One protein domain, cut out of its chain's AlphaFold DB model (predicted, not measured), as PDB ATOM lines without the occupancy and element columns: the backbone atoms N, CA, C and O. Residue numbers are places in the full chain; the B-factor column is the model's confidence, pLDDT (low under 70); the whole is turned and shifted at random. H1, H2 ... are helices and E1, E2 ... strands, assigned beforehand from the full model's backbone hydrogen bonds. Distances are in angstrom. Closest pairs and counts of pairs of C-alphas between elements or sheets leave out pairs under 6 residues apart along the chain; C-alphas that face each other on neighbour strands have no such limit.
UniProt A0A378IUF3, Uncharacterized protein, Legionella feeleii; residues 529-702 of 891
ATOM      1  N   SER A 529      52.782 -22.889  82.000       89.69
ATOM      2  CA  SER A 529      53.351 -24.220  81.755       89.69
ATOM      3  C   SER A 529      54.446 -24.588  82.769       89.69
ATOM      4  O   SER A 529      54.454 -25.704  83.294       89.69
ATOM      5  N   ARG A 530      55.330 -23.643  83.127       90.06
ATOM      6  CA  ARG A 530      56.377 -23.847  84.147       90.06
ATOM      7  C   ARG A 530      55.788 -24.050  85.534       90.06
ATOM      8  O   ARG A 530      56.290 -24.867  86.304       90.06
ATOM      9  N   LEU A 531      54.736 -23.301  85.856       90.56
ATOM     10  CA  LEU A 531      54.062 -23.401  87.143       90.56
ATOM     11  C   LEU A 531      53.346 -24.750  87.286       90.56
ATOM     12  O   LEU A 531      53.523 -25.431  88.296       90.56
ATOM     13  N   LEU A 532      52.607 -25.168  86.254       92.19
ATOM     14  CA  LEU A 532      51.924 -26.465  86.193       92.19
ATOM     15  C   LEU A 532      52.898 -27.639  86.335       92.19
ATOM     16  O   LEU A 532      52.620 -28.586  87.069       92.19
ATOM     17  N   ALA A 533      54.068 -27.567  85.691       90.62
ATOM     18  CA  ALA A 533      55.093 -28.608  85.776       90.62
ATOM     19  C   ALA A 533      55.612 -28.853  87.211       90.62
ATOM     20  O   ALA A 533      56.081 -29.953  87.526       90.62
ATOM     21  N   ASP A 534      55.505 -27.855  88.095       92.88
ATOM     22  CA  ASP A 534      55.947 -27.923  89.491       92.88
ATOM     23  C   ASP A 534      54.835 -28.319  90.486       92.88
ATOM     24  O   ASP A 534      55.135 -28.577  91.659       92.88
ATOM     25  N   MET A 535      53.575 -28.450  90.053       93.81
ATOM     26  CA  MET A 535      52.456 -28.920  90.888       93.81
ATOM     27  C   MET A 535      52.522 -30.444  91.109       93.81
ATOM     28  O   MET A 535      51.890 -31.235  90.409       93.81
ATOM     29  N   LYS A 536      53.355 -30.883  92.064       88.50
ATOM     30  CA  LYS A 536      53.740 -32.305  92.210       88.50
ATOM     31  C   LYS A 536      52.904 -33.140  93.176       88.50
ATOM     32  O   LYS A 536      52.767 -34.344  92.966       88.50
ATOM     33  N   LYS A 537      52.482 -32.581  94.309       88.88
ATOM     34  CA  LYS A 537      51.725 -33.328  95.320       88.88
ATOM     35  C   LYS A 537      51.005 -32.371  96.252       88.88
ATOM     36  O   LYS A 537      51.644 -31.484  96.814       88.88
ATOM     37  N   LEU A 538      49.719 -32.613  96.454       92.06
ATOM     38  CA  LEU A 538      48.923 -31.902  97.433       92.06
ATOM     39  C   LEU A 538      49.176 -32.442  98.846       92.06
ATOM     40  O   LEU A 538      49.464 -33.630  99.051       92.06
ATOM     41  N   ASP A 539      49.039 -31.570  99.837       92.44
ATOM     42  CA  ASP A 539      48.954 -32.022 101.218       92.44
ATOM     43  C   ASP A 539      47.705 -32.905 101.421       92.44
ATOM     44  O   ASP A 539      46.658 -32.674 100.810       92.44
ATOM     45  N   LYS A 540      47.821 -33.947 102.256       91.62
ATOM     46  CA  LYS A 540      46.741 -34.929 102.444       91.62
ATOM     47  C   LYS A 540      45.493 -34.306 103.069       91.62
ATOM     48  O   LYS A 540      44.392 -34.674 102.676       91.62
ATOM     49  N   GLU A 541      45.661 -33.390 104.020       90.94
ATOM     50  CA  GLU A 541      44.546 -32.717 104.691       90.94
ATOM     51  C   GLU A 541      43.876 -31.726 103.742       90.94
ATOM     52  O   GLU A 541      42.651 -31.654 103.671       90.94
ATOM     53  N   VAL A 542      44.677 -31.010 102.944       90.88
ATOM     54  CA  VAL A 542      44.159 -30.134 101.885       90.88
ATOM     55  C   VAL A 542      43.356 -30.941 100.863       90.88
ATOM     56  O   VAL A 542      42.276 -30.504 100.478       90.88
ATOM     57  N   ARG A 543      43.837 -32.127 100.463       92.81
ATOM     58  CA  ARG A 543      43.145 -32.985  99.489       92.81
ATOM     59  C   ARG A 543      41.808 -33.475 100.029       92.81
ATOM     60  O   ARG A 543      40.802 -33.302  99.350       92.81
ATOM     61  N   ALA A 544      41.801 -34.028 101.242       91.50
ATOM     62  CA  ALA A 544      40.578 -34.503 101.883       91.50
ATOM     63  C   ALA A 544      39.544 -33.375 102.014       91.50
ATOM     64  O   ALA A 544      38.388 -33.548 101.646       91.50
ATOM     65  N   ARG A 545      39.981 -32.175 102.424       91.69
ATOM     66  CA  ARG A 545      39.099 -31.005 102.503       91.69
ATOM     67  C   ARG A 545      38.493 -30.650 101.148       91.69
ATOM     68  O   ARG A 545      37.306 -30.355 101.089       91.69
ATOM     69  N   ILE A 546      39.284 -30.652 100.074       91.44
ATOM     70  CA  ILE A 546      38.766 -30.372  98.728       91.44
ATOM     71  C   ILE A 546      37.709 -31.412  98.334       91.44
ATOM     72  O   ILE A 546      36.631 -31.030  97.885       91.44
ATOM     73  N   GLU A 547      37.992 -32.701  98.539       88.56
ATOM     74  CA  GLU A 547      37.070 -33.800  98.215       88.56
ATOM     75  C   GLU A 547      35.763 -33.745  99.035       88.56
ATOM     76  O   GLU A 547      34.718 -34.139  98.528       88.56
ATOM     77  N   GLU A 548      35.794 -33.228 100.268       85.69
ATOM     78  CA  GLU A 548      34.619 -33.128 101.151       85.69
ATOM     79  C   GLU A 548      33.783 -31.854 100.962       85.69
ATOM     80  O   GLU A 548      32.583 -31.862 101.239       85.69
ATOM     81  N   THR A 549      34.401 -30.740 100.556       78.31
ATOM     82  CA  THR A 549      33.776 -29.402 100.643       78.31
ATOM     83  C   THR A 549      33.526 -28.726  99.302       78.31
ATOM     84  O   THR A 549      32.994 -27.616  99.278       78.31
ATOM     85  N   THR A 550      33.901 -29.360  98.190       84.88
ATOM     86  CA  THR A 550      33.815 -28.744  96.861       84.88
ATOM     87  C   THR A 550      33.274 -29.696  95.803       84.88
ATOM     88  O   THR A 550      33.428 -30.912  95.902       84.88
ATOM     89  N   ASP A 551      32.734 -29.131  94.724       93.25
ATOM     90  CA  ASP A 551      32.262 -29.882  93.555       93.25
ATOM     91  C   ASP A 551      33.402 -30.304  92.604       93.25
ATOM     92  O   ASP A 551      33.159 -30.709  91.468       93.25
ATOM     93  N   ALA A 552      34.666 -30.241  93.041       94.00
ATOM     94  CA  ALA A 552      35.838 -30.409  92.180       94.00
ATOM     95  C   ALA A 552      35.852 -31.742  91.405       94.00
ATOM     96  O   ALA A 552      36.174 -31.765  90.219       94.00
ATOM     97  N   MET A 553      35.451 -32.856  92.029       92.38
ATOM     98  CA  MET A 553      35.375 -34.151  91.337       92.38
ATOM     99  C   MET A 553      34.236 -34.196  90.305       92.38
ATOM    100  O   MET A 553      34.404 -34.755  89.221       92.38
ATOM    101  N   ALA A 554      33.092 -33.576  90.612       95.25
ATOM    102  CA  ALA A 554      31.982 -33.459  89.670       95.25
ATOM    103  C   ALA A 554      32.372 -32.583  88.469       95.25
ATOM    104  O   ALA A 554      32.105 -32.958  87.326       95.25
ATOM    105  N   ASN A 555      33.093 -31.483  88.714       97.75
ATOM    106  CA  ASN A 555      33.646 -30.621  87.673       97.75
ATOM    107  C   ASN A 555      34.591 -31.395  86.745       97.75
ATOM    108  O   ASN A 555      34.464 -31.281  85.530       97.75
ATOM    109  N   ILE A 556      35.484 -32.241  87.283       96.94
ATOM    110  CA  ILE A 556      36.372 -33.096  86.470       96.94
ATOM    111  C   ILE A 556      35.561 -34.003  85.534       96.94
ATOM    112  O   ILE A 556      35.879 -34.094  84.347       96.94
ATOM    113  N   GLN A 557      34.496 -34.640  86.032       95.69
ATOM    114  CA  GLN A 557      33.650 -35.506  85.200       95.69
ATOM    115  C   GLN A 557      32.916 -34.724  84.104       95.69
ATOM    116  O   GLN A 557      32.837 -35.191  82.966       95.69
ATOM    117  N   GLN A 558      32.428 -33.519  84.408       97.31
ATOM    118  CA  GLN A 558      31.798 -32.650  83.411       97.31
ATOM    119  C   GLN A 558      32.799 -32.187  82.346       97.31
ATOM    120  O   GLN A 558      32.513 -32.300  81.157       97.31
ATOM    121  N   ILE A 559      34.004 -31.763  82.744       97.62
ATOM    122  CA  ILE A 559      35.071 -31.387  81.804       97.62
ATOM    123  C   ILE A 559      35.416 -32.567  80.891       97.62
ATOM    124  O   ILE A 559      35.575 -32.388  79.683       97.62
ATOM    125  N   LYS A 560      35.499 -33.783  81.439       95.44
ATOM    126  CA  LYS A 560      35.765 -35.000  80.663       95.44
ATOM    127  C   LYS A 560      34.669 -35.275  79.631       95.44
ATOM    128  O   LYS A 560      34.998 -35.593  78.489       95.44
ATOM    129  N   ALA A 561      33.399 -35.102  80.000       94.81
ATOM    130  CA  ALA A 561      32.274 -35.229  79.075       94.81
ATOM    131  C   ALA A 561      32.335 -34.180  77.951       94.81
ATOM    132  O   ALA A 561      32.238 -34.543  76.780       94.81
ATOM    133  N   ILE A 562      32.593 -32.909  78.287       96.75
ATOM    134  CA  ILE A 562      32.765 -31.825  77.303       96.75
ATOM    135  C   ILE A 562      33.932 -32.134  76.355       96.75
ATOM    136  O   ILE A 562      33.807 -31.984  75.140       96.75
ATOM    137  N   CYS A 563      35.064 -32.609  76.882       94.06
ATOM    138  CA  CYS A 563      36.226 -32.962  76.068       94.06
ATOM    139  C   CYS A 563      35.951 -34.134  75.120       94.06
ATOM    140  O   CYS A 563      36.436 -34.113  73.992       94.06
ATOM    141  N   ALA A 564      35.193 -35.143  75.555       90.75
ATOM    142  CA  ALA A 564      34.823 -36.272  74.704       90.75
ATOM    143  C   ALA A 564      33.871 -35.860  73.567       90.75
ATOM    144  O   ALA A 564      34.016 -36.359  72.453       90.75
ATOM    145  N   ASP A 565      32.945 -34.936  73.842       91.75
ATOM    146  CA  ASP A 565      31.970 -34.413  72.877       91.75
ATOM    147  C   ASP A 565      32.606 -33.456  71.850       91.75
ATOM    148  O   ASP A 565      32.389 -33.593  70.648       91.75
ATOM    149  N   ARG A 566      33.434 -32.505  72.308       91.19
ATOM    150  CA  ARG A 566      33.905 -31.374  71.479       91.19
ATOM    151  C   ARG A 566      35.370 -31.449  71.060       91.19
ATOM    152  O   ARG A 566      35.755 -30.818  70.075       91.19
ATOM    153  N   TYR A 567      36.201 -32.165  71.817       91.06
ATOM    154  CA  TYR A 567      37.663 -32.074  71.735       91.06
ATOM    155  C   TYR A 567      38.346 -33.443  71.627       91.06
ATOM    156  O   TYR A 567      39.437 -33.628  72.167       91.06
ATOM    157  N   SER A 568      37.715 -34.398  70.942       88.69
ATOM    158  CA  SER A 568      38.204 -35.772  70.771       88.69
ATOM    159  C   SER A 568      38.802 -36.050  69.387       88.69
ATOM    160  O   SER A 568      39.749 -36.826  69.312       88.69
ATOM    161  N   ASP A 569      38.332 -35.404  68.313       83.31
ATOM    162  CA  ASP A 569      38.770 -35.670  66.928       83.31
ATOM    163  C   ASP A 569      40.207 -35.183  66.649       83.31
ATOM    164  O   ASP A 569      40.441 -34.044  66.228       83.31
ATOM    165  N   LYS A 570      41.183 -36.072  66.879       77.12
ATOM    166  CA  LYS A 570      42.607 -35.808  66.637       77.12
ATOM    167  C   LYS A 570      42.966 -35.843  65.150       77.12
ATOM    168  O   LYS A 570      43.947 -35.221  64.743       77.12
ATOM    169  N   ALA A 571      42.204 -36.582  64.343       70.56
ATOM    170  CA  ALA A 571      42.451 -36.691  62.909       70.56
ATOM    171  C   ALA A 571      42.224 -35.347  62.212       70.56
ATOM    172  O   ALA A 571      42.960 -34.998  61.290       70.56
ATOM    173  N   TYR A 572      41.222 -34.595  62.670       66.62
ATOM    174  CA  TYR A 572      40.915 -33.272  62.156       66.62
ATOM    175  C   TYR A 572      41.720 -32.158  62.850       66.62
ATOM    176  O   TYR A 572      42.316 -31.316  62.180       66.62
ATOM    177  N   CYS A 573      41.787 -32.169  64.186       69.69
ATOM    178  CA  CYS A 573      42.556 -31.198  64.961       69.69
ATOM    179  C   CYS A 573      43.731 -31.893  65.653       69.69
ATOM    180  O   CYS A 573      43.544 -32.658  66.595       69.69
ATOM    181  N   GLY A 574      44.967 -31.585  65.251       75.75
ATOM    182  CA  GLY A 574      46.146 -32.094  65.954       75.75
ATOM    183  C   GLY A 574      46.123 -31.768  67.459       75.75
ATOM    184  O   GLY A 574      45.508 -30.792  67.891       75.75
ATOM    185  N   ASN A 575      46.837 -32.559  68.272       82.69
ATOM    186  CA  ASN A 575      46.816 -32.449  69.742       82.69
ATOM    187  C   ASN A 575      47.025 -31.020  70.271       82.69
ATOM    188  O   ASN A 575      46.350 -30.614  71.213       82.69
ATOM    189  N   ALA A 576      47.944 -30.259  69.671       83.69
ATOM    190  CA  ALA A 576      48.229 -28.892  70.100       83.69
ATOM    191  C   ALA A 576      47.004 -27.972  69.932       83.69
ATOM    192  O   ALA A 576      46.667 -27.223  70.845       83.69
ATOM    193  N   ALA A 577      46.290 -28.089  68.807       86.81
ATOM    194  CA  ALA A 577      45.073 -27.326  68.550       86.81
ATOM    195  C   ALA A 577      43.952 -27.709  69.526       86.81
ATOM    196  O   ALA A 577      43.351 -26.833  70.142       86.81
ATOM    197  N   LEU A 578      43.719 -29.009  69.747       89.88
ATOM    198  CA  LEU A 578      42.724 -29.478  70.723       89.88
ATOM    199  C   LEU A 578      43.002 -28.943  72.132       89.88
ATOM    200  O   LEU A 578      42.090 -28.482  72.814       89.88
ATOM    201  N   ASN A 579      44.264 -28.968  72.558       93.12
ATOM    202  CA  ASN A 579      44.654 -28.488  73.879       93.12
ATOM    203  C   ASN A 579      44.441 -26.973  74.029       93.12
ATOM    204  O   ASN A 579      43.968 -26.536  75.073       93.12
ATOM    205  N   ARG A 580      44.717 -26.171  72.993       92.50
ATOM    206  CA  ARG A 580      44.421 -24.728  73.011       92.50
ATOM    207  C   ARG A 580      42.922 -24.440  73.016       92.50
ATOM    208  O   ARG A 580      42.487 -23.575  73.766       92.50
ATOM    209  N   LYS A 581      42.118 -25.200  72.265       92.75
ATOM    210  CA  LYS A 581      40.651 -25.052  72.274       92.75
ATOM    211  C   LYS A 581      40.046 -25.310  73.655       92.75
ATOM    212  O   LYS A 581      39.167 -24.564  74.068       92.75
ATOM    213  N   ILE A 582      40.569 -26.287  74.401       95.50
ATOM    214  CA  ILE A 582      40.183 -26.520  75.805       95.50
ATOM    215  C   ILE A 582      40.419 -25.265  76.664       95.50
ATOM    216  O   ILE A 582      39.586 -24.938  77.503       95.50
ATOM    217  N   LEU A 583      41.519 -24.537  76.441       96.25
ATOM    218  CA  LEU A 583      41.854 -23.310  77.180       96.25
ATOM    219  C   LEU A 583      41.019 -22.087  76.768       96.25
ATOM    220  O   LEU A 583      41.011 -21.088  77.486       96.25
ATOM    221  N   LEU A 584      40.331 -22.155  75.629       95.75
ATOM    222  CA  LEU A 584      39.462 -21.099  75.107       95.75
ATOM    223  C   LEU A 584      37.979 -21.341  75.442       95.75
ATOM    224  O   LEU A 584      37.164 -20.435  75.265       95.75
ATOM    225  N   ASP A 585      37.614 -22.533  75.918       97.19
ATOM    226  CA  ASP A 585      36.225 -22.924  76.167       97.19
ATOM    227  C   ASP A 585      35.677 -22.300  77.461       97.19
ATOM    228  O   ASP A 585      36.258 -22.421  78.544       97.19
ATOM    229  N   LYS A 586      34.523 -21.635  77.348       97.31
ATOM    230  CA  LYS A 586      33.872 -20.949  78.465       97.31
ATOM    231  C   LYS A 586      33.414 -21.912  79.562       97.31
ATOM    232  O   LYS A 586      33.631 -21.621  80.736       97.31
ATOM    233  N   GLU A 587      32.768 -23.020  79.199       98.00
ATOM    234  CA  GLU A 587      32.220 -23.979  80.164       98.00
ATOM    235  C   GLU A 587      33.350 -24.695  80.902       98.00
ATOM    236  O   GLU A 587      33.306 -24.835  82.121       98.00
ATOM    237  N   ILE A 588      34.421 -25.063  80.192       98.06
ATOM    238  CA  ILE A 588      35.613 -25.623  80.838       98.06
ATOM    239  C   ILE A 588      36.241 -24.592  81.784       98.06
ATOM    240  O   ILE A 588      36.586 -24.934  82.914       98.06
ATOM    241  N   ALA A 589      36.355 -23.328  81.371       97.31
ATOM    242  CA  ALA A 589      36.877 -22.268  82.228       97.31
ATOM    243  C   ALA A 589      35.995 -21.996  83.467       97.31
ATOM    244  O   ALA A 589      36.536 -21.645  84.513       97.31
ATOM    245  N   ASP A 590      34.668 -22.162  83.367       96.94
ATOM    246  CA  ASP A 590      33.735 -22.062  84.504       96.94
ATOM    247  C   ASP A 590      33.982 -23.199  85.518       96.94
ATOM    248  O   ASP A 590      33.902 -22.985  86.728       96.94
ATOM    249  N   LEU A 591      34.314 -24.397  85.027       97.94
ATOM    250  CA  LEU A 591      34.511 -25.606  85.834       97.94
ATOM    251  C   LEU A 591      35.929 -25.743  86.412       97.94
ATOM    252  O   LEU A 591      36.113 -26.389  87.444       97.94
ATOM    253  N   LEU A 592      36.942 -25.139  85.784       97.69
ATOM    254  CA  LEU A 592      38.335 -25.146  86.247       97.69
ATOM    255  C   LEU A 592      38.558 -24.178  87.423       97.69
ATOM    256  O   LEU A 592      39.304 -23.203  87.322       97.69
ATOM    257  N   THR A 593      37.934 -24.466  88.565       97.00
ATOM    258  CA  THR A 593      38.201 -23.773  89.838       97.00
ATOM    259  C   THR A 593      39.608 -24.098  90.368       97.00
ATOM    260  O   THR A 593      40.199 -25.105  89.955       97.00
ATOM    261  N   PRO A 594      40.163 -23.306  91.309       96.56
ATOM    262  CA  PRO A 594      41.467 -23.597  91.908       96.56
ATOM    263  C   PRO A 594      41.570 -25.022  92.476       96.56
ATOM    264  O   PRO A 594      42.569 -25.714  92.275       96.56
ATOM    265  N   GLU A 595      40.518 -25.491  93.141       97.19
ATOM    266  CA  GLU A 595      40.437 -26.822  93.737       97.19
ATOM    267  C   GLU A 595      40.317 -27.928  92.682       97.19
ATOM    268  O   GLU A 595      40.953 -28.976  92.813       97.19
ATOM    269  N   THR A 596      39.572 -27.673  91.600       97.81
ATOM    270  CA  THR A 596      39.447 -28.592  90.456       97.81
ATOM    271  C   THR A 596      40.807 -28.806  89.789       97.81
ATOM    272  O   THR A 596      41.238 -29.945  89.609       97.81
ATOM    273  N   ILE A 597      41.533 -27.720  89.496       97.50
ATOM    274  CA  ILE A 597      42.893 -27.777  88.937       97.50
ATOM    275  C   ILE A 597      43.829 -28.539  89.885       97.50
ATOM    276  O   ILE A 597      44.596 -29.399  89.444       97.50
ATOM    277  N   ALA A 598      43.755 -28.268  91.190       96.56
ATOM    278  CA  ALA A 598      44.604 -28.922  92.176       96.56
ATOM    279  C   ALA A 598      44.389 -30.444  92.240       96.56
ATOM    280  O   ALA A 598      45.371 -31.192  92.269       96.56
ATOM    281  N   LEU A 599      43.137 -30.918  92.200       96.25
ATOM    282  CA  LEU A 599      42.845 -32.354  92.139       96.25
ATOM    283  C   LEU A 599      43.337 -32.995  90.839       96.25
ATOM    284  O   LEU A 599      43.956 -34.059  90.901       96.25
ATOM    285  N   ILE A 600      43.127 -32.344  89.687       96.62
ATOM    286  CA  ILE A 600      43.590 -32.841  88.379       96.62
ATOM    287  C   ILE A 600      45.098 -33.125  88.412       96.62
ATOM    288  O   ILE A 600      45.547 -34.198  87.996       96.62
ATOM    289  N   PHE A 601      45.888 -32.179  88.928       96.44
ATOM    290  CA  PHE A 601      47.343 -32.313  88.978       96.44
ATOM    291  C   PHE A 601      47.819 -33.299  90.049       96.44
ATOM    292  O   PHE A 601      48.748 -34.064  89.786       96.44
ATOM    293  N   ASP A 602      47.186 -33.354  91.226       95.06
ATOM    294  CA  ASP A 602      47.546 -34.365  92.229       95.06
ATOM    295  C   ASP A 602      47.263 -35.788  91.721       95.06
ATOM    296  O   ASP A 602      48.116 -36.672  91.846       95.06
ATOM    297  N   GLU A 603      46.117 -36.013  91.072       94.31
ATOM    298  CA  GLU A 603      45.772 -37.312  90.492       94.31
ATOM    299  C   GLU A 603      46.696 -37.704  89.335       94.31
ATOM    300  O   GLU A 603      47.178 -38.841  89.290       94.31
ATOM    301  N   HIS A 604      47.052 -36.761  88.458       95.50
ATOM    302  CA  HIS A 604      48.045 -36.994  87.409       95.50
ATOM    303  C   HIS A 604      49.362 -37.534  87.988       95.50
ATOM    304  O   HIS A 604      49.934 -38.501  87.478       95.50
ATOM    305  N   GLN A 605      49.833 -36.968  89.100       94.06
ATOM    306  CA  GLN A 605      51.078 -37.395  89.742       94.06
ATOM    307  C   GLN A 605      50.948 -38.764  90.420       94.06
ATOM    308  O   GLN A 605      51.925 -39.520  90.484       94.06
ATOM    309  N   GLN A 606      49.758 -39.127  90.898       92.62
ATOM    310  CA  GLN A 606      49.484 -40.474  91.396       92.62
ATOM    311  C   GLN A 606      49.502 -41.506  90.263       92.62
ATOM    312  O   GLN A 606      50.213 -42.508  90.375       92.62
ATOM    313  N   LEU A 607      48.827 -41.233  89.144       93.62
ATOM    314  CA  LEU A 607      48.844 -42.091  87.953       93.62
ATOM    315  C   LEU A 607      50.259 -42.229  87.374       93.62
ATOM    316  O   LEU A 607      50.669 -43.324  86.978       93.62
ATOM    317  N   LYS A 608      51.052 -41.151  87.396       92.88
ATOM    318  CA  LYS A 608      52.470 -41.169  87.014       92.88
ATOM    319  C   LYS A 608      53.284 -42.128  87.876       92.88
ATOM    320  O   LYS A 608      54.012 -42.957  87.339       92.88
ATOM    321  N   LYS A 609      53.137 -42.060  89.206       91.69
ATOM    322  CA  LYS A 609      53.824 -42.962  90.152       91.69
ATOM    323  C   LYS A 609      53.423 -44.426  89.973       91.69
ATOM    324  O   LYS A 609      54.238 -45.307  90.217       91.69
ATOM    325  N   GLN A 610      52.196 -44.679  89.526       92.69
ATOM    326  CA  GLN A 610      51.695 -46.018  89.207       92.69
ATOM    327  C   GLN A 610      52.122 -46.515  87.809       92.69
ATOM    328  O   GLN A 610      51.786 -47.637  87.428       92.69
ATOM    329  N   GLY A 611      52.820 -45.695  87.013       91.88
ATOM    330  CA  GLY A 611      53.178 -46.029  85.631       91.88
ATOM    331  C   GLY A 611      51.959 -46.192  84.715       91.88
ATOM    332  O   GLY A 611      51.972 -47.024  83.808       91.88
ATOM    333  N   LYS A 612      50.868 -45.461  84.985       92.06
ATOM    334  CA  LYS A 612      49.610 -45.545  84.226       92.06
ATOM    335  C   LYS A 612      49.464 -44.513  83.107       92.06
ATOM    336  O   LYS A 612      48.705 -44.770  82.185       92.06
ATOM    337  N   LEU A 613      50.214 -43.407  83.123       88.44
ATOM    338  CA  LEU A 613      50.040 -42.324  82.134       88.44
ATOM    339  C   LEU A 613      50.176 -42.765  80.665       88.44
ATOM    340  O   LEU A 613      49.525 -42.193  79.804       88.44
ATOM    341  N   GLY A 614      50.982 -43.790  80.367       83.38
ATOM    342  CA  GLY A 614      51.122 -44.327  79.003       83.38
ATOM    343  C   GLY A 614      50.045 -45.340  78.585       83.38
ATOM    344  O   GLY A 614      50.144 -45.908  77.504       83.38
ATOM    345  N   ARG A 615      49.071 -45.632  79.454       88.94
ATOM    346  CA  ARG A 615      48.033 -46.662  79.270       88.94
ATOM    347  C   ARG A 615      46.729 -46.277  79.975       88.94
ATOM    348  O   ARG A 615      46.127 -47.103  80.659       88.94
ATOM    349  N   LEU A 616      46.364 -45.002  79.863       92.38
ATOM    350  CA  LEU A 616      45.125 -44.472  80.426       92.38
ATOM    351  C   LEU A 616      43.913 -45.156  79.791       92.38
ATOM    352  O   LEU A 616      43.937 -45.490  78.603       92.38
ATOM    353  N   SER A 617      42.864 -45.336  80.585       90.12
ATOM    354  CA  SER A 617      41.604 -45.930  80.145       90.12
ATOM    355  C   SER A 617      40.406 -45.024  80.478       90.12
ATOM    356  O   SER A 617      40.550 -44.075  81.255       90.12
ATOM    357  N   PRO A 618      39.213 -45.284  79.906       88.50
ATOM    358  CA  PRO A 618      38.007 -44.502  80.190       88.50
ATOM    359  C   PRO A 618      37.642 -44.427  81.674       88.50
ATOM    360  O   PRO A 618      36.938 -43.504  82.077       88.50
ATOM    361  N   GLU A 619      38.084 -45.380  82.489       90.19
ATOM    362  CA  GLU A 619      37.778 -45.461  83.918       90.19
ATOM    363  C   GLU A 619      38.670 -44.549  84.774       90.19
ATOM    364  O   GLU A 619      38.292 -44.216  85.896       90.19
ATOM    365  N   ASP A 620      39.828 -44.113  84.268       93.25
ATOM    366  CA  ASP A 620      40.690 -43.173  84.990       93.25
ATOM    367  C   ASP A 620      40.027 -41.776  85.015       93.25
ATOM    368  O   ASP A 620      39.518 -41.278  83.998       93.25
ATOM    369  N   SER A 621      40.007 -41.124  86.185       89.38
ATOM    370  CA  SER A 621      39.106 -39.984  86.437       89.38
ATOM    371  C   SER A 621      39.425 -38.767  85.559       89.38
ATOM    372  O   SER A 621      38.514 -38.093  85.080       89.38
ATOM    373  N   ILE A 622      40.716 -38.555  85.276       95.38
ATOM    374  CA  ILE A 622      41.232 -37.439  84.477       95.38
ATOM    375  C   ILE A 622      41.569 -37.823  83.029       95.38
ATOM    376  O   ILE A 622      42.185 -37.024  82.324       95.38
ATOM    377  N   ALA A 623      41.251 -39.038  82.577       95.44
ATOM    378  CA  ALA A 623      41.534 -39.457  81.206       95.44
ATOM    379  C   ALA A 623      40.536 -38.828  80.225       95.44
ATOM    380  O   ALA A 623      39.330 -39.032  80.348       95.44
ATOM    381  N   ILE A 624      41.035 -38.098  79.228       94.31
ATOM    382  CA  ILE A 624      40.236 -37.526  78.141       94.31
ATOM    383  C   ILE A 624      40.516 -38.256  76.827       94.31
ATOM    384  O   ILE A 624      41.656 -38.619  76.526       94.31
ATOM    385  N   LYS A 625      39.448 -38.473  76.057       90.25
ATOM    386  CA  LYS A 625      39.459 -39.231  74.804       90.25
ATOM    387  C   LYS A 625      40.139 -38.443  73.672       90.25
ATOM    388  O   LYS A 625      40.004 -37.217  73.583       90.25
ATOM    389  N   ARG A 626      40.876 -39.151  72.817       88.25
ATOM    390  CA  ARG A 626      41.506 -38.678  71.577       88.25
ATOM    391  C   ARG A 626      41.300 -39.746  70.498       88.25
ATOM    392  O   ARG A 626      41.969 -40.779  70.504       88.25
ATOM    393  N   ASP A 627      40.361 -39.497  69.599       79.94
ATOM    394  CA  ASP A 627      39.932 -40.422  68.554       79.94
ATOM    395  C   ASP A 627      40.975 -40.450  67.430       79.94
ATOM    396  O   ASP A 627      41.331 -39.408  66.874       79.94
ATOM    397  N   GLU A 628      41.461 -41.645  67.089       68.56
ATOM    398  CA  GLU A 628      42.253 -41.899  65.882       68.56
ATOM    399  C   GLU A 628      41.489 -42.859  64.960       68.56
ATOM    400  O   GLU A 628      40.637 -43.620  65.414       68.56
ATOM    401  N   GLN A 629      41.801 -42.854  63.658       64.12
ATOM    402  CA  GLN A 629      41.075 -43.649  62.652       64.12
ATOM    403  C   GLN A 629      41.099 -45.168  62.912       64.12
ATOM    404  O   GLN A 629      40.238 -45.880  62.398       64.12
ATOM    405  N   GLU A 630      42.053 -45.669  63.706       61.94
ATOM    406  CA  GLU A 630      42.219 -47.104  63.967       61.94
ATOM    407  C   GLU A 630      41.880 -47.528  65.407       61.94
ATOM    408  O   GLU A 630      41.378 -48.640  65.589       61.94
ATOM    409  N   LYS A 631      42.139 -46.687  66.428       72.62
ATOM    410  CA  LYS A 631      41.833 -46.945  67.853       72.62
ATOM    411  C   LYS A 631      41.718 -45.648  68.656       72.62
ATOM    412  O   LYS A 631      42.449 -44.696  68.413       72.62
ATOM    413  N   ASP A 632      40.880 -45.659  69.687       79.38
ATOM    414  CA  ASP A 632      40.838 -44.570  70.662       79.38
ATOM    415  C   ASP A 632      42.140 -44.508  71.476       79.38
ATOM    416  O   ASP A 632      42.640 -45.525  71.969       79.38
ATOM    417  N   THR A 633      42.655 -43.296  71.668       86.06
ATOM    418  CA  THR A 633      43.772 -43.000  72.571       86.06
ATOM    419  C   THR A 633      43.314 -42.068  73.691       86.06
ATOM    420  O   THR A 633      42.281 -41.408  73.586       86.06
ATOM    421  N   TYR A 634      44.060 -42.026  74.795       90.62
ATOM    422  CA  TYR A 634      43.718 -41.207  75.960       90.62
ATOM    423  C   TYR A 634      44.927 -40.399  76.412       90.62
ATOM    424  O   TYR A 634      46.052 -40.902  76.431       90.62
ATOM    425  N   ILE A 635      44.683 -39.155  76.819       93.19
ATOM    426  CA  ILE A 635      45.660 -38.321  77.528       93.19
ATOM    427  C   ILE A 635      45.067 -37.878  78.860       93.19
ATOM    428  O   ILE A 635      43.851 -37.905  79.040       93.19
ATOM    429  N   SER A 636      45.904 -37.477  79.813       95.50
ATOM    430  CA  SER A 636      45.384 -36.912  81.056       95.50
ATOM    431  C   SER A 636      44.966 -35.451  80.855       95.50
ATOM    432  O   SER A 636      45.588 -34.720  80.082       95.50
ATOM    433  N   LEU A 637      43.947 -34.995  81.581       96.00
ATOM    434  CA  LEU A 637      43.509 -33.597  81.557       96.00
ATOM    435  C   LEU A 637      44.633 -32.645  82.002       96.00
ATOM    436  O   LEU A 637      44.781 -31.566  81.438       96.00
ATOM    437  N   ALA A 638      45.485 -33.070  82.943       95.88
ATOM    438  CA  ALA A 638      46.669 -32.311  83.348       95.88
ATOM    439  C   ALA A 638      47.661 -32.120  82.188       95.88
ATOM    440  O   ALA A 638      48.169 -31.016  81.997       95.88
ATOM    441  N   ASP A 639      47.902 -33.165  81.388       94.75
ATOM    442  CA  ASP A 639      48.759 -33.071  80.201       94.75
ATOM    443  C   ASP A 639      48.142 -32.155  79.144       94.75
ATOM    444  O   ASP A 639      48.853 -31.352  78.550       94.75
ATOM    445  N   ALA A 640      46.824 -32.224  78.924       94.75
ATOM    446  CA  ALA A 640      46.146 -31.312  78.003       94.75
ATOM    447  C   ALA A 640      46.312 -29.843  78.413       94.75
ATOM    448  O   ALA A 640      46.649 -29.020  77.563       94.75
ATOM    449  N   LEU A 641      46.151 -29.518  79.700       95.88
ATOM    450  CA  LEU A 641      46.379 -28.163  80.212       95.88
ATOM    451  C   LEU A 641      47.853 -27.752  80.083       95.88
ATOM    452  O   LEU A 641      48.154 -26.688  79.542       95.88
ATOM    453  N   LEU A 642      48.782 -28.606  80.523       94.12
ATOM    454  CA  LEU A 642      50.223 -28.341  80.459       94.12
ATOM    455  C   LEU A 642      50.694 -28.100  79.020       94.12
ATOM    456  O   LEU A 642      51.391 -27.122  78.753       94.12
ATOM    457  N   PHE A 643      50.314 -28.981  78.096       90.75
ATOM    458  CA  PHE A 643      50.694 -28.873  76.692       90.75
ATOM    459  C   PHE A 643      49.943 -27.758  75.965       90.75
ATOM    460  O   PHE A 643      50.509 -27.185  75.043       90.75
ATOM    461  N   GLY A 644      48.727 -27.404  76.388       91.81
ATOM    462  CA  GLY A 644      48.011 -26.239  75.859       91.81
ATOM    463  C   GLY A 644      48.739 -24.924  76.148       91.81
ATOM    464  O   GLY A 644      48.826 -24.072  75.271       91.81
ATOM    465  N   PHE A 645      49.339 -24.791  77.337       91.75
ATOM    466  CA  PHE A 645      50.160 -23.631  77.702       91.75
ATOM    467  C   PHE A 645      51.617 -23.706  77.218       91.75
ATOM    468  O   PHE A 645      52.335 -22.712  77.330       91.75
ATOM    469  N   LYS A 646      52.086 -24.856  76.705       87.44
ATOM    470  CA  LYS A 646      53.503 -25.065  76.339       87.44
ATOM    471  C   LYS A 646      53.961 -24.138  75.209       87.44
ATOM    472  O   LYS A 646      55.097 -23.682  75.252       87.44
ATOM    473  N   ASP A 647      53.082 -23.843  74.252       80.88
ATOM    474  CA  ASP A 647      53.407 -23.015  73.079       80.88
ATOM    475  C   ASP A 647      53.368 -21.498  73.374       80.88
ATOM    476  O   ASP A 647      53.711 -20.694  72.512       80.88
ATOM    477  N   GLY A 648      52.966 -21.096  74.585       86.69
ATOM    478  CA  GLY A 648      52.915 -19.698  75.017       86.69
ATOM    479  C   GLY A 648      51.561 -19.010  74.810       86.69
ATOM    480  O   GLY A 648      50.727 -19.425  74.007       86.69
ATOM    481  N   LEU A 649      51.339 -17.930  75.565       88.25
ATOM    482  CA  LEU A 649      50.051 -17.228  75.634       88.25
ATOM    483  C   LEU A 649      49.640 -16.592  74.300       88.25
ATOM    484  O   LEU A 649      48.503 -16.773  73.873       88.25
ATOM    485  N   ASN A 650      50.579 -15.953  73.596       87.06
ATOM    486  CA  ASN A 650      50.304 -15.335  72.295       87.06
ATOM    487  C   ASN A 650      49.848 -16.369  71.250       87.06
ATOM    488  O   ASN A 650      49.015 -16.068  70.400       87.06
ATOM    489  N   VAL A 651      50.346 -17.609  71.322       89.44
ATOM    490  CA  VAL A 651      49.906 -18.688  70.426       89.44
ATOM    491  C   VAL A 651      48.463 -19.094  70.728       89.44
ATOM    492  O   VAL A 651      47.695 -19.335  69.802       89.44
ATOM    493  N   ILE A 652      48.059 -19.128  72.000       91.38
ATOM    494  CA  ILE A 652      46.663 -19.401  72.381       91.38
ATOM    495  C   ILE A 652      45.745 -18.267  71.914       91.38
ATOM    496  O   ILE A 652      44.658 -18.537  71.411       91.38
ATOM    497  N   GLU A 653      46.173 -17.012  72.052       91.94
ATOM    498  CA  GLU A 653      45.356 -15.853  71.689       91.94
ATOM    499  C   GLU A 653      45.187 -15.695  70.171       91.94
ATOM    500  O   GLU A 653      44.090 -15.386  69.714       91.94
ATOM    501  N   HIS A 654      46.239 -15.949  69.386       89.06
ATOM    502  CA  HIS A 654      46.290 -15.501  67.991       89.06
ATOM    503  C   HIS A 654      46.484 -16.609  66.947       89.06
ATOM    504  O   HIS A 654      46.213 -16.371  65.769       89.06
ATOM    505  N   LEU A 655      46.983 -17.801  67.307       88.44
ATOM    506  CA  LEU A 655      47.232 -18.846  66.310       88.44
ATOM    507  C   LEU A 655      45.934 -19.619  66.002       88.44
ATOM    508  O   LEU A 655      45.312 -20.136  66.936       88.44
ATOM    509  N   PRO A 656      45.550 -19.780  64.721       86.81
ATOM    510  CA  PRO A 656      44.399 -20.588  64.340       86.81
ATOM    511  C   PRO A 656      44.479 -22.025  64.866       86.81
ATOM    512  O   PRO A 656      45.535 -22.665  64.857       86.81
ATOM    513  N   ASN A 657      43.336 -22.565  65.293       80.81
ATOM    514  CA  ASN A 657      43.229 -23.919  65.853       80.81
ATOM    515  C   ASN A 657      42.720 -24.962  64.840       80.81
ATOM    516  O   ASN A 657      42.150 -25.979  65.228       80.81
ATOM    517  N   ASN A 658      42.961 -24.723  63.546       74.75
ATOM    518  CA  ASN A 658      42.624 -25.613  62.424       74.75
ATOM    519  C   ASN A 658      41.125 -25.986  62.309       74.75
ATOM    520  O   ASN A 658      40.778 -27.010  61.724       74.75
ATOM    521  N   ASP A 659      40.209 -25.156  62.818       76.44
ATOM    522  CA  ASP A 659      38.758 -25.385  62.727       76.44
ATOM    523  C   ASP A 659      38.227 -25.297  61.288       76.44
ATOM    524  O   ASP A 659      38.626 -24.406  60.560       76.44
ATOM    525  N   LYS A 660      37.262 -26.148  60.885       73.19
ATOM    526  CA  LYS A 660      36.743 -26.233  59.485       73.19
ATOM    527  C   LYS A 660      36.241 -24.918  58.890       73.19
ATOM    528  O   LYS A 660      36.028 -24.839  57.686       73.19
ATOM    529  N   ARG A 661      35.925 -23.948  59.743       78.69
ATOM    530  CA  ARG A 661      35.361 -22.648  59.375       78.69
ATOM    531  C   ARG A 661      36.138 -21.509  60.022       78.69
ATOM    532  O   ARG A 661      35.538 -20.503  60.362       78.69
ATOM    533  N   TYR A 662      37.435 -21.691  60.261       84.06
ATOM    534  CA  TYR A 662      38.249 -20.617  60.809       84.06
ATOM    535  C   TYR A 662      38.439 -19.517  59.759       84.06
ATOM    536  O   TYR A 662      38.801 -19.807  58.618       84.06
ATOM    537  N   GLY A 663      38.171 -18.276  60.152       86.56
ATOM    538  CA  GLY A 663      38.337 -17.080  59.341       86.56
ATOM    539  C   GLY A 663      38.467 -15.832  60.223       86.56
ATOM    540  O   GLY A 663      38.678 -15.948  61.433       86.56
ATOM    541  N   PRO A 664      38.330 -14.623  59.650       85.81
ATOM    542  CA  PRO A 664      38.510 -13.372  60.394       85.81
ATOM    543  C   PRO A 664      37.607 -13.246  61.630       85.81
ATOM    544  O   PRO A 664      38.036 -12.758  62.671       85.81
ATOM    545  N   LYS A 665      36.364 -13.730  61.535       89.50
ATOM    546  CA  LYS A 665      35.405 -13.678  62.642       89.50
ATOM    547  C   LYS A 665      35.825 -14.597  63.791       89.50
ATOM    548  O   LYS A 665      35.814 -14.181  64.946       89.50
ATOM    549  N   GLU A 666      36.202 -15.829  63.478       90.06
ATOM    550  CA  GLU A 666      36.654 -16.824  64.449       90.06
ATOM    551  C   GLU A 666      37.978 -16.406  65.103       90.06
ATOM    552  O   GLU A 666      38.183 -16.662  66.288       90.06
ATOM    553  N   TYR A 667      38.846 -15.708  64.365       88.81
ATOM    554  CA  TYR A 667      40.057 -15.090  64.902       88.81
ATOM    555  C   TYR A 667      39.739 -14.026  65.970       88.81
ATOM    556  O   TYR A 667      40.290 -14.070  67.074       88.81
ATOM    557  N   ASP A 668      38.785 -13.126  65.716       88.00
ATOM    558  CA  ASP A 668      38.352 -12.140  66.719       88.00
ATOM    559  C   ASP A 668      37.641 -12.788  67.920       88.00
ATOM    560  O   ASP A 668      37.862 -12.398  69.075       88.00
ATOM    561  N   GLU A 669      36.810 -13.807  67.673       92.19
ATOM    562  CA  GLU A 669      36.165 -14.596  68.726       92.19
ATOM    563  C   GLU A 669      37.194 -15.328  69.595       92.19
ATOM    564  O   GLU A 669      37.042 -15.358  70.816       92.19
ATOM    565  N   GLN A 670      38.275 -15.853  69.013       93.12
ATOM    566  CA  GLN A 670      39.366 -16.479  69.758       93.12
ATOM    567  C   GLN A 670      40.054 -15.484  70.694       93.12
ATOM    568  O   GLN A 670      40.228 -15.794  71.873       93.12
ATOM    569  N   LYS A 671      40.368 -14.268  70.231       89.50
ATOM    570  CA  LYS A 671      40.958 -13.213  71.080       89.50
ATOM    571  C   LYS A 671      40.030 -12.824  72.227       89.50
ATOM    572  O   LYS A 671      40.472 -12.583  73.350       89.50
ATOM    573  N   LYS A 672      38.721 -12.776  71.965       91.06
ATOM    574  CA  LYS A 672      37.717 -12.551  73.010       91.06
ATOM    575  C   LYS A 672      37.705 -13.699  74.026       91.06
ATOM    576  O   LYS A 672      37.836 -13.440  75.220       91.06
ATOM    577  N   SER A 673      37.617 -14.941  73.558       94.12
ATOM    578  CA  SER A 673      37.651 -16.144  74.396       94.12
ATOM    579  C   SER A 673      38.944 -16.259  75.200       94.12
ATOM    580  O   SER A 673      38.907 -16.670  76.355       94.12
ATOM    581  N   PHE A 674      40.082 -15.846  74.650       93.50
ATOM    582  CA  PHE A 674      41.344 -15.796  75.379       93.50
ATOM    583  C   PHE A 674      41.261 -14.837  76.573       93.50
ATOM    584  O   PHE A 674      41.533 -15.228  77.712       93.50
ATOM    585  N   ARG A 675      40.807 -13.600  76.335       86.62
ATOM    586  CA  ARG A 675      40.660 -12.584  77.388       86.62
ATOM    587  C   ARG A 675      39.668 -12.998  78.476       86.62
ATOM    588  O   ARG A 675      39.940 -12.778  79.652       86.62
ATOM    589  N   GLU A 676      38.535 -13.586  78.097       88.62
ATOM    590  CA  GLU A 676      37.453 -13.935  79.029       88.62
ATOM    591  C   GLU A 676      37.687 -15.280  79.738       88.62
ATOM    592  O   GLU A 676      37.493 -15.393  80.950       88.62
ATOM    593  N   ASN A 677      38.130 -16.303  79.002       95.06
ATOM    594  CA  ASN A 677      38.183 -17.683  79.485       95.06
ATOM    595  C   ASN A 677      39.602 -18.085  79.886       95.06
ATOM    596  O   ASN A 677      39.813 -18.515  81.023       95.06
ATOM    597  N   THR A 678      40.591 -17.908  79.003       93.12
ATOM    598  CA  THR A 678      41.984 -18.284  79.305       93.12
ATOM    599  C   THR A 678      42.550 -17.438  80.445       93.12
ATOM    600  O   THR A 678      43.172 -17.990  81.351       93.12
ATOM    601  N   GLY A 679      42.270 -16.129  80.465       87.12
ATOM    602  CA  GLY A 679      42.657 -15.240  81.568       87.12
ATOM    603  C   GLY A 679      42.156 -15.729  82.932       87.12
ATOM    604  O   GLY A 679      42.919 -15.791  83.897       87.12
ATOM    605  N   ARG A 680      40.903 -16.187  82.999       90.81
ATOM    606  CA  ARG A 680      40.320 -16.769  84.215       90.81
ATOM    607  C   ARG A 680      40.939 -18.116  84.593       90.81
ATOM    608  O   ARG A 680      41.181 -18.363  85.773       90.81
ATOM    609  N   ILE A 681      41.224 -18.983  83.617       94.88
ATOM    610  CA  ILE A 681      41.937 -20.246  83.870       94.88
ATOM    611  C   ILE A 681      43.310 -19.955  84.485       94.88
ATOM    612  O   ILE A 681      43.688 -20.611  85.453       94.88
ATOM    613  N   ILE A 682      44.039 -18.961  83.966       91.88
ATOM    614  CA  ILE A 682      45.335 -18.542  84.513       91.88
ATOM    615  C   ILE A 682      45.168 -18.060  85.956       91.88
ATOM    616  O   ILE A 682      45.898 -18.521  86.831       91.88
ATOM    617  N   GLU A 683      44.186 -17.208  86.250       88.56
ATOM    618  CA  GLU A 683      43.923 -16.752  87.621       88.56
ATOM    619  C   GLU A 683      43.658 -17.923  88.585       88.56
ATOM    620  O   GLU A 683      44.292 -18.031  89.643       88.56
ATOM    621  N   ASN A 684      42.785 -18.855  88.195       94.12
ATOM    622  CA  ASN A 684      42.479 -20.040  88.995       94.12
ATOM    623  C   ASN A 684      43.689 -20.962  89.163       94.12
ATOM    624  O   ASN A 684      43.898 -21.515  90.241       94.12
ATOM    625  N   LEU A 685      44.531 -21.082  88.140       94.31
ATOM    626  CA  LEU A 685      45.781 -21.836  88.172       94.31
ATOM    627  C   LEU A 685      46.793 -21.222  89.146       94.31
ATOM    628  O   LEU A 685      47.436 -21.943  89.913       94.31
ATOM    629  N   LEU A 686      46.920 -19.895  89.172       91.06
ATOM    630  CA  LEU A 686      47.783 -19.200  90.127       91.06
ATOM    631  C   LEU A 686      47.307 -19.449  91.561       91.06
ATOM    632  O   LEU A 686      48.126 -19.713  92.443       91.06
ATOM    633  N   ASN A 687      45.993 -19.435  91.791       90.88
ATOM    634  CA  ASN A 687      45.391 -19.796  93.073       90.88
ATOM    635  C   ASN A 687      45.638 -21.270  93.433       90.88
ATOM    636  O   ASN A 687      46.098 -21.551  94.540       90.88
ATOM    637  N   ALA A 688      45.440 -22.194  92.489       94.56
ATOM    638  CA  ALA A 688      45.699 -23.620  92.674       94.56
ATOM    639  C   ALA A 688      47.159 -23.881  93.073       94.56
ATOM    640  O   ALA A 688      47.425 -24.654  93.991       94.56
ATOM    641  N   SER A 689      48.116 -23.174  92.462       93.81
ATOM    642  CA  SER A 689      49.547 -23.319  92.762       93.81
ATOM    643  C   SER A 689      49.891 -23.074  94.234       93.81
ATOM    644  O   SER A 689      50.763 -23.742  94.797       93.81
ATOM    645  N   ARG A 690      49.158 -22.170  94.892       92.00
ATOM    646  CA  ARG A 690      49.350 -21.850  96.311       92.00
ATOM    647  C   ARG A 690      48.944 -23.015  97.212       92.00
ATOM    648  O   ARG A 690      49.562 -23.199  98.257       92.00
ATOM    649  N   LEU A 691      47.993 -23.851  96.786       92.88
ATOM    650  CA  LEU A 691      47.610 -25.083  97.491       92.88
ATOM    651  C   LEU A 691      48.739 -26.131  97.488       92.88
ATOM    652  O   LEU A 691      48.801 -26.966  98.387       92.88
ATOM    653  N   PHE A 692      49.670 -26.048  96.530       92.00
ATOM    654  CA  PHE A 692      50.907 -26.840  96.489       92.00
ATOM    655  C   PHE A 692      52.083 -26.170  97.227       92.00
ATOM    656  O   PHE A 692      53.211 -26.661  97.166       92.00
ATOM    657  N   GLY A 693      51.856 -25.036  97.901       89.19
ATOM    658  CA  GLY A 693      52.906 -24.259  98.567       89.19
ATOM    659  C   GLY A 693      53.836 -23.514  97.605       89.19
ATOM    660  O   GLY A 693      54.933 -23.111  97.998       89.19
ATOM    661  N   LEU A 694      53.434 -23.337  96.342       90.44
ATOM    662  CA  LEU A 694      54.212 -22.593  95.356       90.44
ATOM    663  C   LEU A 694      53.950 -21.088  95.488       90.44
ATOM    664  O   LEU A 694      52.839 -20.649  95.778       90.44
ATOM    665  N   ASN A 695      54.990 -20.291  95.234       86.19
ATOM    666  CA  ASN A 695      54.852 -18.852  95.047       86.19
ATOM    667  C   ASN A 695      54.820 -18.553  93.536       86.19
ATOM    668  O   ASN A 695      55.892 -18.579  92.922       86.19
ATOM    669  N   PRO A 696      53.649 -18.258  92.938       84.38
ATOM    670  CA  PRO A 696      53.542 -17.985  91.503       84.38
ATOM    671  C   PRO A 696      54.386 -16.782  91.053       84.38
ATOM    672  O   PRO A 696      54.849 -16.738  89.919       84.38
ATOM    673  N   ASN A 697      54.675 -15.848  91.961       79.94
ATOM    674  CA  ASN A 697      55.445 -14.638  91.668       79.94
ATOM    675  C   ASN A 697      56.969 -14.870  91.720       79.94
ATOM    676  O   ASN A 697      57.747 -13.921  91.645       79.94
ATOM    677  N   ALA A 698      57.428 -16.112  91.908       80.19
ATOM    678  CA  ALA A 698      58.852 -16.424  91.881       80.19
ATOM    679  C   ALA A 698      59.424 -16.251  90.464       80.19
ATOM    680  O   ALA A 698      58.836 -16.717  89.492       80.19
ATOM    681  N   THR A 699      60.626 -15.675  90.355       77.81
ATOM    682  CA  THR A 699      61.298 -15.366  89.076       77.81
ATOM    683  C   THR A 699      61.395 -16.561  88.122       77.81
ATOM    684  O   THR A 699      61.338 -16.384  86.915       77.81
ATOM    685  N   LYS A 700      61.492 -17.795  88.641       84.56
ATOM    686  CA  LYS A 700      61.539 -19.012  87.810       84.56
ATOM    687  C   LYS A 700      60.271 -19.260  86.978       84.56
ATOM    688  O   LYS A 700      60.343 -19.978  85.983       84.56
ATOM    689  N   TYR A 701      59.140 -18.698  87.400       86.31
ATOM    690  CA  TYR A 701      57.847 -18.821  86.728       86.31
ATOM    691  C   TYR A 701      57.501 -17.608  85.877       86.31
ATOM    692  O   TYR A 701      56.496 -17.643  85.184       86.31
ATOM    693  N   GLN A 702      58.289 -16.539  85.937       81.44
ATOM    694  CA  GLN A 702      58.081 -15.382  85.079       81.44
ATOM    695  C   GLN A 702      58.590 -15.708  83.673       81.44
ATOM    696  O   GLN A 702      59.574 -16.449  83.536       81.44
TER     697      GLN A 702
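Overview. This is residues 529 to 702 of the 891 residues of an uncharacterized protein of Legionella feeleii (UniProt A0A378IUF3). Short H7 sits in the middle of a compact helical body, with H4 and H6 crossing it near either end of H7; the long helix H9 runs along one side. H3 runs along another side, with H5 between it and H9, and a small hairpin of E1 and E2, set away from H9, packs on H3 through E1. The 174 printed residues hold nine named helices and two named strands, in the order H1 to H6, E1, E2, H7, H8, H9; the two strands form an antiparallel sheet, and the class is mostly helix. The whole is compact, with a radius of gyration of the C-alphas of 15.8 A and spans of 48 by 39 by 28 A.

Arrangement. H1, residues 529 to 533, touches H7, residues 637 to 646; the closest C-alphas, Ser 529 and Phe 645, are 5.2 A apart. H2, residues 540 to 549, only just touches H6, residues 594 to 609, with 3 pairs of C-alphas within 8 A, the closest Ile 546 and Glu 595 at 6.3 A. H3, residues 552 to 566, touches H5, residues 586 to 591, at a shallow tilt of 27 degrees, opposite ways, closest at the C-alphas of Asn 555 and Leu 591, 5.4 A. H4, residues 575 to 584, is about perpendicular to H7 at 86 degrees and touches it, closest at the C-alphas of Asn 579 and Gly 644, 4.5 A. H5 touches H9, residues 664 to 691, through residues 673 to 681 of H9 alone, at 13 degrees, a shallow tilt, the same way; C-alphas 589 and 677 are closest, at 5.5 A. H6 touches H9 about perpendicular, at 75 degrees, closest at the C-alphas of Pro 594 and Ala 688, 4.3 A. The antiparallel hairpin of E1, residues 623 to 627, and E2, residues 632 to 636, has N 624 and O 635 within hydrogen-bond range at 2.8 A. The closest C-alphas of H3 and E1, Ala 564 and Lys 625, are 5.5 A apart. H8, residues 649 to 654, forms a helical hairpin with H9, at 18 degrees. Every O i to N i+4 pair is within hydrogen-bond range in H1 to H8, and 20 of 24 in H9.

Along the chain. H1 begins at C-alpha 529 (53.351, -24.220, 81.755). H3 is 20.8 A long, H6 23.0 A and H9 40.0 A, ending at C-alpha 691 (47.610, -25.083, 97.491). H9 has a kink of 31 degrees near residue 673.

Size, cuts and confidence. The C-alphas of Glu 541 and Pro 664 are the two farthest apart, at 48.7 A. The printed part has no cut, and the link from H6 to E1, residues 610 to 622, is long. Mean pLDDT of the printed part is 89.8; residues 572 to 573 and 628 to 630 are under 70.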